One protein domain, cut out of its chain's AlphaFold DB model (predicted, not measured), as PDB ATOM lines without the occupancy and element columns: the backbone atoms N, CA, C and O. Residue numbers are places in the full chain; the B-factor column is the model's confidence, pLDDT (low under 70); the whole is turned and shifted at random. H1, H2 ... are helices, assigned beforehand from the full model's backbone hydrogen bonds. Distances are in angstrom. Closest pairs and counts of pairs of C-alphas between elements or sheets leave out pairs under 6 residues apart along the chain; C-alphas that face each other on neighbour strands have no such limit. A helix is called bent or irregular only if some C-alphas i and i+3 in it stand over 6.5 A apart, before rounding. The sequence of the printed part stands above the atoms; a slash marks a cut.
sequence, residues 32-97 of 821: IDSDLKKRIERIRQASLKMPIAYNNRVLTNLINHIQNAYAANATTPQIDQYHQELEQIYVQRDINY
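This is residues 32 to 97 of the 821 residues of an uncharacterized protein of Nitrospira sp (UniProt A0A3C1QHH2). Two helices, H1 and H2, run side by side in opposite directions as a hairpin, and a third, H3, crosses one side of this pair at a steep angle, its early residues 83 to 87 packing on H2 and its last residue, Asp 94, close to Ala 46 near the end of H1. H2 is much the longest of the three and has a kink near residue 59; the link of residues 73 to 80 leads from its last residue round to the start of H3. The printed part has 66 residues with three named helices, in the order H1, H2, H3, and no named strand; the class is all helix. The whole is compact, with a radius of gyration of the C-alphas of 11.2 A, and spans 31 by 21 by 19 A.

The longest helix by residues is H2, residues 52 to 72. It is irregular, with C-alphas 57 and 60 standing 7.3 A apart, where about 5 A is the distance in a regular helix, and its line is a rough one; it has a kink of 34 degrees near residue 59. H1, residues 36 to 47, touches H2, with 8 pairs of C-alphas within 8 A. Their closest C-alphas, those of Ser 47 and Asn 55, are 6.2 A apart. The two stand at a shallow tilt of 6 degrees and run opposite ways, a helical hairpin, with centres 10.6 A apart. H3, residues 81 to 94, touches H2 through a part of each: residues 62 to 65 of H2 and residues 83 to 87 of H3. The closest C-alphas of this pair, those of Leu 62 and His 83, are 6.3 A apart, and the two helices stand at a steep tilt of 59 degrees, opposite ways. H3 also touches H1, of which residues 42 to 47 alone take part. Their closest C-alphas, those of Ala 46 and Asp 94, are 4.5 A apart; here the tilt is steep at 65 degrees, the same way. The helix packing is mostly crossed, but only just: of the three pairs that touch, 1 is at a shallow tilt. Every O i to N i+4 pair is within hydrogen-bond range in H1 and H3, while in H2 it is 14 of 17.

H2 begins at C-alpha 52, at (19.059, 40.709, -21.478), and ends at C-alpha 72, at (20.718, 31.464, 7.417), 30.4 A from first to last C-alpha. H1, Leu 36 to Ser 47, measures 16.4 A from first to last C-alpha and begins at (21.015, 24.735, -3.545). H3, Gln 81 to Asp 94, measures 19.7 A between its first and last C-alphas and ends at (14.170, 26.886, -18.481). The z values thus quoted for H2 rise along the chain, while H1 and H3 run toward lower z.

The two C-alphas farthest apart are those of Ala 53 and Thr 75, at 33.4 A, and the C-alphas of Ile 32 and Tyr 97, the first and last printed, are 12.8 A apart. The printed part has no cut. The link of 4 residues from H1 to H2 is tight, the link of 8 residues from H2 to H3 is short but not tight, and neither is long. The mean pLDDT of the printed part is 85.1. The model's confidence is under 70 at 5 residues: residue 48, in the link from H1 to H2, and residues 52 to 53 and 56 to 57, which belong to H2.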
ATOM      1  N   ILE A  32      10.557  23.618  -8.096       89.44
ATOM      2  CA  ILE A  32      11.870  24.210  -7.815       89.44
ATOM      3  C   ILE A  32      12.783  23.157  -7.161       89.44
ATOM      4  O   ILE A  32      12.361  22.426  -6.264       89.44
ATOM      5  N   ASP A  33      14.044  23.074  -7.597       87.50
ATOM      6  CA  ASP A  33      15.032  22.158  -7.008       87.50
ATOM      7  C   ASP A  33      15.330  22.510  -5.543       87.50
ATOM      8  O   ASP A  33      15.667  23.646  -5.213       87.50
ATOM      9  N   SER A  34      15.269  21.514  -4.656       86.62
ATOM     10  CA  SER A  34      15.559  21.697  -3.228       86.62
ATOM     11  C   SER A  34      17.059  21.787  -2.918       86.62
ATOM     12  O   SER A  34      17.449  22.422  -1.934       86.62
ATOM     13  N   ASP A  35      17.908  21.189  -3.762       90.44
ATOM     14  CA  ASP A  35      19.367  21.263  -3.654       90.44
ATOM     15  C   ASP A  35      19.884  22.623  -4.137       90.44
ATOM     16  O   ASP A  35      19.736  22.971  -5.310       90.44
ATOM     17  N   LEU A  36      20.546  23.376  -3.252       91.56
ATOM     18  CA  LEU A  36      21.015  24.735  -3.545       91.56
ATOM     19  C   LEU A  36      21.926  24.798  -4.779       91.56
ATOM     20  O   LEU A  36      21.810  25.730  -5.573       91.56
ATOM     21  N   LYS A  37      22.842  23.837  -4.960       90.06
ATOM     22  CA  LYS A  37      23.788  23.880  -6.086       90.06
ATOM     23  C   LYS A  37      23.054  23.694  -7.409       90.06
ATOM     24  O   LYS A  37      23.253  24.496  -8.318       90.06
ATOM     25  N   LYS A  38      22.179  22.687  -7.500       88.94
ATOM     26  CA  LYS A  38      21.339  22.452  -8.684       88.94
ATOM     27  C   LYS A  38      20.390  23.615  -8.945       88.94
ATOM     28  O   LYS A  38      20.265  24.036 -10.089       88.94
ATOM     29  N   ARG A  39      19.785  24.173  -7.895       90.44
ATOM     30  CA  ARG A  39      18.895  25.338  -7.958       90.44
ATOM     31  C   ARG A  39      19.591  26.548  -8.586       90.44
ATOM     32  O   ARG A  39      19.123  27.069  -9.594       90.44
ATOM     33  N   ILE A  40      20.758  26.941  -8.064       90.06
ATOM     34  CA  ILE A  40      21.538  28.063  -8.613       90.06
ATOM     35  C   ILE A  40      22.016  27.774 -10.038       90.06
ATOM     36  O   ILE A  40      21.961  28.666 -10.884       90.06
ATOM     37  N   GLU A  41      22.459  26.548 -10.325       84.69
ATOM     38  CA  GLU A  41      22.880  26.173 -11.675       84.69
ATOM     39  C   GLU A  41      21.723  26.303 -12.671       84.69
ATOM     40  O   GLU A  41      21.877  26.951 -13.703       84.69
ATOM     41  N   ARG A  42      20.530  25.802 -12.330       83.94
ATOM     42  CA  ARG A  42      19.333  25.943 -13.170       83.94
ATOM     43  C   ARG A  42      18.924  27.394 -13.367       83.94
ATOM     44  O   ARG A  42      18.618  27.764 -14.492       83.94
ATOM     45  N   ILE A  43      18.980  28.240 -12.338       86.94
ATOM     46  CA  ILE A  43      18.719  29.683 -12.495       86.94
ATOM     47  C   ILE A  43      19.727  30.312 -13.472       86.94
ATOM     48  O   ILE A  43      19.346  31.108 -14.334       86.94
ATOM     49  N   ARG A  44      21.011  29.938 -13.394       82.31
ATOM     50  CA  ARG A  44      22.031  30.410 -14.345       82.31
ATOM     51  C   ARG A  44      21.753  29.913 -15.763       82.31
ATOM     52  O   ARG A  44      21.818  30.724 -16.684       82.31
ATOM     53  N   GLN A  45      21.364  28.650 -15.943       74.88
ATOM     54  CA  GLN A  45      20.951  28.115 -17.249       74.88
ATOM     55  C   GLN A  45      19.727  28.843 -17.811       74.88
ATOM     56  O   GLN A  45      19.719  29.290 -18.961       74.88
ATOM     57  N   ALA A  46      18.707  29.014 -16.977       79.31
ATOM     58  CA  ALA A  46      17.472  29.710 -17.292       79.31
ATOM     59  C   ALA A  46      17.723  31.157 -17.718       79.31
ATOM     60  O   ALA A  46      17.086  31.644 -18.650       79.31
ATOM     61  N   SER A  47      18.691  31.830 -17.084       76.50
ATOM     62  CA  SER A  47      19.060  33.202 -17.429       76.50
ATOM     63  C   SER A  47      19.451  33.331 -18.900       76.50
ATOM     64  O   SER A  47      19.106  34.298 -19.564       76.50
ATOM     65  N   LEU A  48      20.034  32.303 -19.507       67.81
ATOM     66  CA  LEU A  48      20.382  32.349 -20.927       67.81
ATOM     67  C   LEU A  48      19.147  32.445 -21.824       67.81
ATOM     68  O   LEU A  48      19.260  32.858 -22.971       67.81
ATOM     69  N   LYS A  49      17.969  32.051 -21.330       70.38
ATOM     70  CA  LYS A  49      16.655  32.115 -21.991       70.38
ATOM     71  C   LYS A  49      15.798  33.281 -21.472       70.38
ATOM     72  O   LYS A  49      14.607  33.339 -21.766       70.38
ATOM     73  N   MET A  50      16.387  34.204 -20.709       72.12
ATOM     74  CA  MET A  50      15.751  35.417 -20.184       72.12
ATOM     75  C   MET A  50      16.230  36.674 -20.917       72.12
ATOM     76  O   MET A  50      17.432  36.796 -21.182       72.12
ATOM     77  N   PRO A  51      15.344  37.630 -21.244       70.31
ATOM     78  CA  PRO A  51      15.770  38.773 -22.033       70.31
ATOM     79  C   PRO A  51      16.841  39.585 -21.298       70.31
ATOM     80  O   PRO A  51      16.755  39.785 -20.082       70.31
ATOM     81  N   ILE A  52      17.847  40.068 -22.035       64.94
ATOM     82  CA  ILE A  52      19.059  40.709 -21.478       64.94
ATOM     83  C   ILE A  52      18.709  41.839 -20.511       64.94
ATOM     84  O   ILE A  52      19.319  41.975 -19.446       64.94
ATOM     85  N   ALA A  53      17.689  42.620 -20.866       65.44
ATOM     86  CA  ALA A  53      17.180  43.726 -20.070       65.44
ATOM     87  C   ALA A  53      16.808  43.327 -18.626       65.44
ATOM     88  O   ALA A  53      17.058  44.103 -17.699       65.44
ATOM     89  N   TYR A  54      16.256  42.125 -18.426       73.25
ATOM     90  CA  TYR A  54      15.863  41.629 -17.105       73.25
ATOM     91  C   TYR A  54      17.002  40.923 -16.383       73.25
ATOM     92  O   TYR A  54      17.196  41.171 -15.194       73.25
ATOM     93  N   ASN A  55      17.789  40.094 -17.077       70.38
ATOM     94  CA  ASN A  55      18.897  39.360 -16.453       70.38
ATOM     95  C   ASN A  55      19.851  40.271 -15.698       70.38
ATOM     96  O   ASN A  55      20.173  40.014 -14.540       70.38
ATOM     97  N   ASN A  56      20.239  41.371 -16.343       65.12
ATOM     98  CA  ASN A  56      21.163  42.350 -15.785       65.12
ATOM     99  C   ASN A  56      20.662  42.980 -14.475       65.12
ATOM    100  O   ASN A  56      21.460  43.525 -13.718       65.12
ATOM    101  N   ARG A  57      19.352  42.923 -14.204       69.81
ATOM    102  CA  ARG A  57      18.715  43.514 -13.018       69.81
ATOM    103  C   ARG A  57      18.307  42.488 -11.968       69.81
ATOM    104  O   ARG A  57      18.286  42.815 -10.786       69.81
ATOM    105  N   VAL A  58      17.954  41.279 -12.399       78.12
ATOM    106  CA  VAL A  58      17.324  40.271 -11.539       78.12
ATOM    107  C   VAL A  58      18.316  39.230 -11.063       78.12
ATOM    108  O   VAL A  58      18.335  38.912  -9.878       78.12
ATOM    109  N   LEU A  59      19.140  38.702 -11.971       81.31
ATOM    110  CA  LEU A  59      19.829  37.431 -11.764       81.31
ATOM    111  C   LEU A  59      20.720  37.444 -10.518       81.31
ATOM    112  O   LEU A  59      20.614  36.567  -9.665       81.31
ATOM    113  N   THR A  60      21.577  38.458 -10.400       81.25
ATOM    114  CA  THR A  60      22.518  38.578  -9.280       81.25
ATOM    115  C   THR A  60      21.790  38.743  -7.949       81.25
ATOM    116  O   THR A  60      22.136  38.074  -6.980       81.25
ATOM    117  N   ASN A  61      20.765  39.597  -7.902       82.62
ATOM    118  CA  ASN A  61      20.009  39.851  -6.676       82.62
ATOM    119  C   ASN A  61      19.229  38.608  -6.233       82.62
ATOM    120  O   ASN A  61      19.266  38.265  -5.055       82.62
ATOM    121  N   LEU A  62      18.609  37.897  -7.179       88.00
ATOM    122  CA  LEU A  62      17.900  36.648  -6.914       88.00
ATOM    123  C   LEU A  62      18.839  35.571  -6.358       88.00
ATOM    124  O   LEU A  62      18.572  35.005  -5.302       88.00
ATOM    125  N   ILE A  63      19.970  35.324  -7.029       89.94
ATOM    126  CA  ILE A  63      20.954  34.325  -6.588       89.94
ATOM    127  C   ILE A  63      21.483  34.663  -5.191       89.94
ATOM    128  O   ILE A  63      21.515  33.786  -4.329       89.94
ATOM    129  N   ASN A  64      21.846  35.925  -4.946       89.50
ATOM    130  CA  ASN A  64      22.346  36.361  -3.643       89.50
ATOM    131  C   ASN A  64      21.287  36.184  -2.544       89.50
ATOM    132  O   ASN A  64      21.616  35.720  -1.455       89.50
ATOM    133  N   HIS A  65      20.022  36.516  -2.823       91.00
ATOM    134  CA  HIS A  65      18.928  36.340  -1.869       91.00
ATOM    135  C   HIS A  65      18.746  34.861  -1.492       91.00
ATOM    136  O   HIS A  65      18.740  34.526  -0.307       91.00
ATOM    137  N   ILE A  66      18.698  33.965  -2.484       92.62
ATOM    138  CA  ILE A  66      18.571  32.517  -2.258       92.62
ATOM    139  C   ILE A  66      19.769  31.990  -1.458       92.62
ATOM    140  O   ILE A  66      19.594  31.281  -0.468       92.62
ATOM    141  N   GLN A  67      20.996  32.353  -1.836       94.38
ATOM    142  CA  GLN A  67      22.200  31.910  -1.127       94.38
ATOM    143  C   GLN A  67      22.218  32.374   0.334       94.38
ATOM    144  O   GLN A  67      22.536  31.579   1.218       94.38
ATOM    145  N   ASN A  68      21.827  33.623   0.601       94.94
ATOM    146  CA  ASN A  68      21.734  34.156   1.959       94.94
ATOM    147  C   ASN A  68      20.662  33.430   2.788       94.94
ATOM    148  O   ASN A  68      20.908  33.117   3.952       94.94
ATOM    149  N   ALA A  69      19.511  33.102   2.193       93.69
ATOM    150  CA  ALA A  69      18.458  32.339   2.865       93.69
ATOM    151  C   ALA A  69      18.937  30.936   3.285       93.69
ATOM    152  O   ALA A  69      18.693  30.510   4.413       93.69
ATOM    153  N   TYR A  70      19.681  30.241   2.417       93.81
ATOM    154  CA  TYR A  70      20.267  28.934   2.743       93.81
ATOM    155  C   TYR A  70      21.425  29.023   3.740       93.81
ATOM    156  O   TYR A  70      21.606  28.109   4.543       93.81
ATOM    157  N   ALA A  71      22.201  30.109   3.713       94.44
ATOM    158  CA  ALA A  71      23.232  30.358   4.717       94.44
ATOM    159  C   ALA A  71      22.619  30.595   6.108       94.44
ATOM    160  O   ALA A  71      23.188  30.159   7.107       94.44
ATOM    161  N   ALA A  72      21.452  31.248   6.173       94.44
ATOM    162  CA  ALA A  72      20.718  31.464   7.417       94.44
ATOM    163  C   ALA A  72      20.056  30.178   7.940       94.44
ATOM    164  O   ALA A  72      20.106  29.906   9.139       94.44
ATOM    165  N   ASN A  73      19.438  29.380   7.061       92.50
ATOM    166  CA  ASN A  73      18.851  28.093   7.422       92.50
ATOM    167  C   ASN A  73      18.812  27.134   6.218       92.50
ATOM    168  O   ASN A  73      17.960  27.253   5.342       92.50
ATOM    169  N   ALA A  74      19.695  26.135   6.210       87.38
ATOM    170  CA  ALA A  74      19.808  25.192   5.099       87.38
ATOM    171  C   ALA A  74      18.645  24.185   4.998       87.38
ATOM    172  O   ALA A  74      18.434  23.626   3.925       87.38
ATOM    173  N   THR A  75      17.906  23.920   6.085       86.69
ATOM    174  CA  THR A  75      16.792  22.952   6.073       86.69
ATOM    175  C   THR A  75      15.464  23.602   5.718       86.69
ATOM    176  O   THR A  75      14.633  22.971   5.075       86.69
ATOM    177  N   THR A  76      15.255  24.854   6.134       88.00
ATOM    178  CA  THR A  76      14.021  25.613   5.867       88.00
ATOM    179  C   THR A  76      14.355  27.053   5.457       88.00
ATOM    180  O   THR A  76      14.083  27.990   6.219       88.00
ATOM    181  N   PRO A  77      14.993  27.248   4.288       89.94
ATOM    182  CA  PRO A  77      15.383  28.574   3.822       89.94
ATOM    183  C   PRO A  77      14.141  29.450   3.638       89.94
ATOM    184  O   PRO A  77      13.191  29.064   2.958       89.94
ATOM    185  N   GLN A  78      14.145  30.629   4.257       91.19
ATOM    186  CA  GLN A  78      13.059  31.600   4.142       91.19
ATOM    187  C   GLN A  78      13.334  32.507   2.946       91.19
ATOM    188  O   GLN A  78      14.223  33.353   3.002       91.19
ATOM    189  N   ILE A  79      12.594  32.296   1.863       89.12
ATOM    190  CA  ILE A  79      12.642  33.115   0.649       89.12
ATOM    191  C   ILE A  79      11.288  33.803   0.555       89.12
ATOM    192  O   ILE A  79      10.268  33.121   0.652       89.12
ATOM    193  N   ASP A  80      11.264  35.126   0.417       88.75
ATOM    194  CA  ASP A  80      10.001  35.857   0.303       88.75
ATOM    195  C   ASP A  80       9.278  35.552  -1.021       88.75
ATOM    196  O   ASP A  80       9.886  35.108  -1.996       88.75
ATOM    197  N   GLN A  81       7.965  35.790  -1.050       86.44
ATOM    198  CA  GLN A  81       7.117  35.490  -2.206       86.44
ATOM    199  C   GLN A  81       7.613  36.169  -3.488       86.44
ATOM    200  O   GLN A  81       7.603  35.562  -4.553       86.44
ATOM    201  N   TYR A  82       8.121  37.401  -3.391       87.69
ATOM    202  CA  TYR A  82       8.643  38.117  -4.549       87.69
ATOM    203  C   TYR A  82       9.810  37.361  -5.206       87.69
ATOM    204  O   TYR A  82       9.822  37.177  -6.425       87.69
ATOM    205  N   HIS A  83      10.777  36.893  -4.414       89.38
ATOM    206  CA  HIS A  83      11.910  36.123  -4.926       89.38
ATOM    207  C   HIS A  83      11.519  34.698  -5.345       89.38
ATOM    208  O   HIS A  83      12.132  34.170  -6.272       89.38
ATOM    209  N   GLN A  84      10.503  34.093  -4.719       89.25
ATOM    210  CA  GLN A  84       9.956  32.796  -5.142       89.25
ATOM    211  C   GLN A  84       9.348  32.875  -6.549       89.25
ATOM    212  O   GLN A  84       9.718  32.089  -7.417       89.25
ATOM    213  N   GLU A  85       8.494  33.866  -6.806       90.88
ATOM    214  CA  GLU A  85       7.844  34.066  -8.111       90.88
ATOM    215  C   GLU A  85       8.862  34.457  -9.192       90.88
ATOM    216  O   GLU A  85       8.836  33.951 -10.318       90.88
ATOM    217  N   LEU A  86       9.850  35.290  -8.843       89.88
ATOM    218  CA  LEU A  86      10.981  35.547  -9.732       89.88
ATOM    219  C   LEU A  86      11.730  34.272 -10.091       89.88
ATOM    220  O   LEU A  86      12.094  34.091 -11.246       89.88
ATOM    221  N   GLU A  87      12.021  33.404  -9.131       91.25
ATOM    222  CA  GLU A  87      12.668  32.140  -9.446       91.25
ATOM    223  C   GLU A  87      11.788  31.271 -10.338       91.25
ATOM    224  O   GLU A  87      12.282  30.687 -11.308       91.25
ATOM    225  N   GLN A  88      10.488  31.251 -10.070       91.94
ATOM    226  CA  GLN A  88       9.546  30.488 -10.856       91.94
ATOM    227  C   GLN A  88       9.502  30.944 -12.316       91.94
ATOM    228  O   GLN A  88       9.483  30.109 -13.221       91.94
ATOM    229  N   ILE A  89       9.607  32.250 -12.569       91.31
ATOM    230  CA  ILE A  89       9.793  32.801 -13.915       91.31
ATOM    231  C   ILE A  89      10.999  32.157 -14.628       91.31
ATOM    232  O   ILE A  89      10.905  31.786 -15.805       91.31
ATOM    233  N   TYR A  90      12.139  32.025 -13.942       89.06
ATOM    234  CA  TYR A  90      13.333  31.397 -14.516       89.06
ATOM    235  C   TYR A  90      13.098  29.899 -14.746       89.06
ATOM    236  O   TYR A  90      13.400  29.400 -15.830       89.06
ATOM    237  N   VAL A  91      12.505  29.185 -13.787       90.19
ATOM    238  CA  VAL A  91      12.216  27.748 -13.917       90.19
ATOM    239  C   VAL A  91      11.271  27.468 -15.086       90.19
ATOM    240  O   VAL A  91      11.557  26.590 -15.902       90.19
ATOM    241  N   GLN A  92      10.183  28.231 -15.219       90.25
ATOM    242  CA  GLN A  92       9.221  28.077 -16.313       90.25
ATOM    243  C   GLN A  92       9.885  28.285 -17.678       90.25
ATOM    244  O   GLN A  92       9.669  27.498 -18.601       90.25
ATOM    245  N   ARG A  93      10.757  29.290 -17.800       84.50
ATOM    246  CA  ARG A  93      11.501  29.554 -19.043       84.50
ATOM    247  C   ARG A  93      12.584  28.530 -19.327       84.50
ATOM    248  O   ARG A  93      12.837  28.228 -20.491       84.50
ATOM    249  N   ASP A  94      13.202  27.960 -18.298       82.69
ATOM    250  CA  ASP A  94      14.170  26.886 -18.481       82.69
ATOM    251  C   ASP A  94      13.531  25.663 -19.136       82.69
ATOM    252  O   ASP A  94      14.026  25.150 -20.141       82.69
ATOM    253  N   ILE A  95      12.387  25.231 -18.614       82.00
ATOM    254  CA  ILE A  95      11.747  23.994 -19.067       82.00
ATOM    255  C   ILE A  95      10.746  24.204 -20.209       82.00
ATOM    256  O   ILE A  95      10.090  23.247 -20.611       82.00
ATOM    257  N   ASN A  96      10.627  25.427 -20.742       82.06
ATOM    258  CA  ASN A  96       9.609  25.805 -21.729       82.06
ATOM    259  C   ASN A  96       8.173  25.508 -21.248       82.06
ATOM    260  O   ASN A  96       7.324  25.062 -22.023       82.06
ATOM    261  N   TYR A  97       7.902  25.734 -19.962       87.88
ATOM    262  CA  TYR A  97       6.583  25.534 -19.374       87.88
ATOM    263  C   TYR A  97       5.557  26.444 -20.046       87.88
ATOM    264  O   TYR A  97       5.741  27.660 -20.061       87.88
TER     265      TYR A  97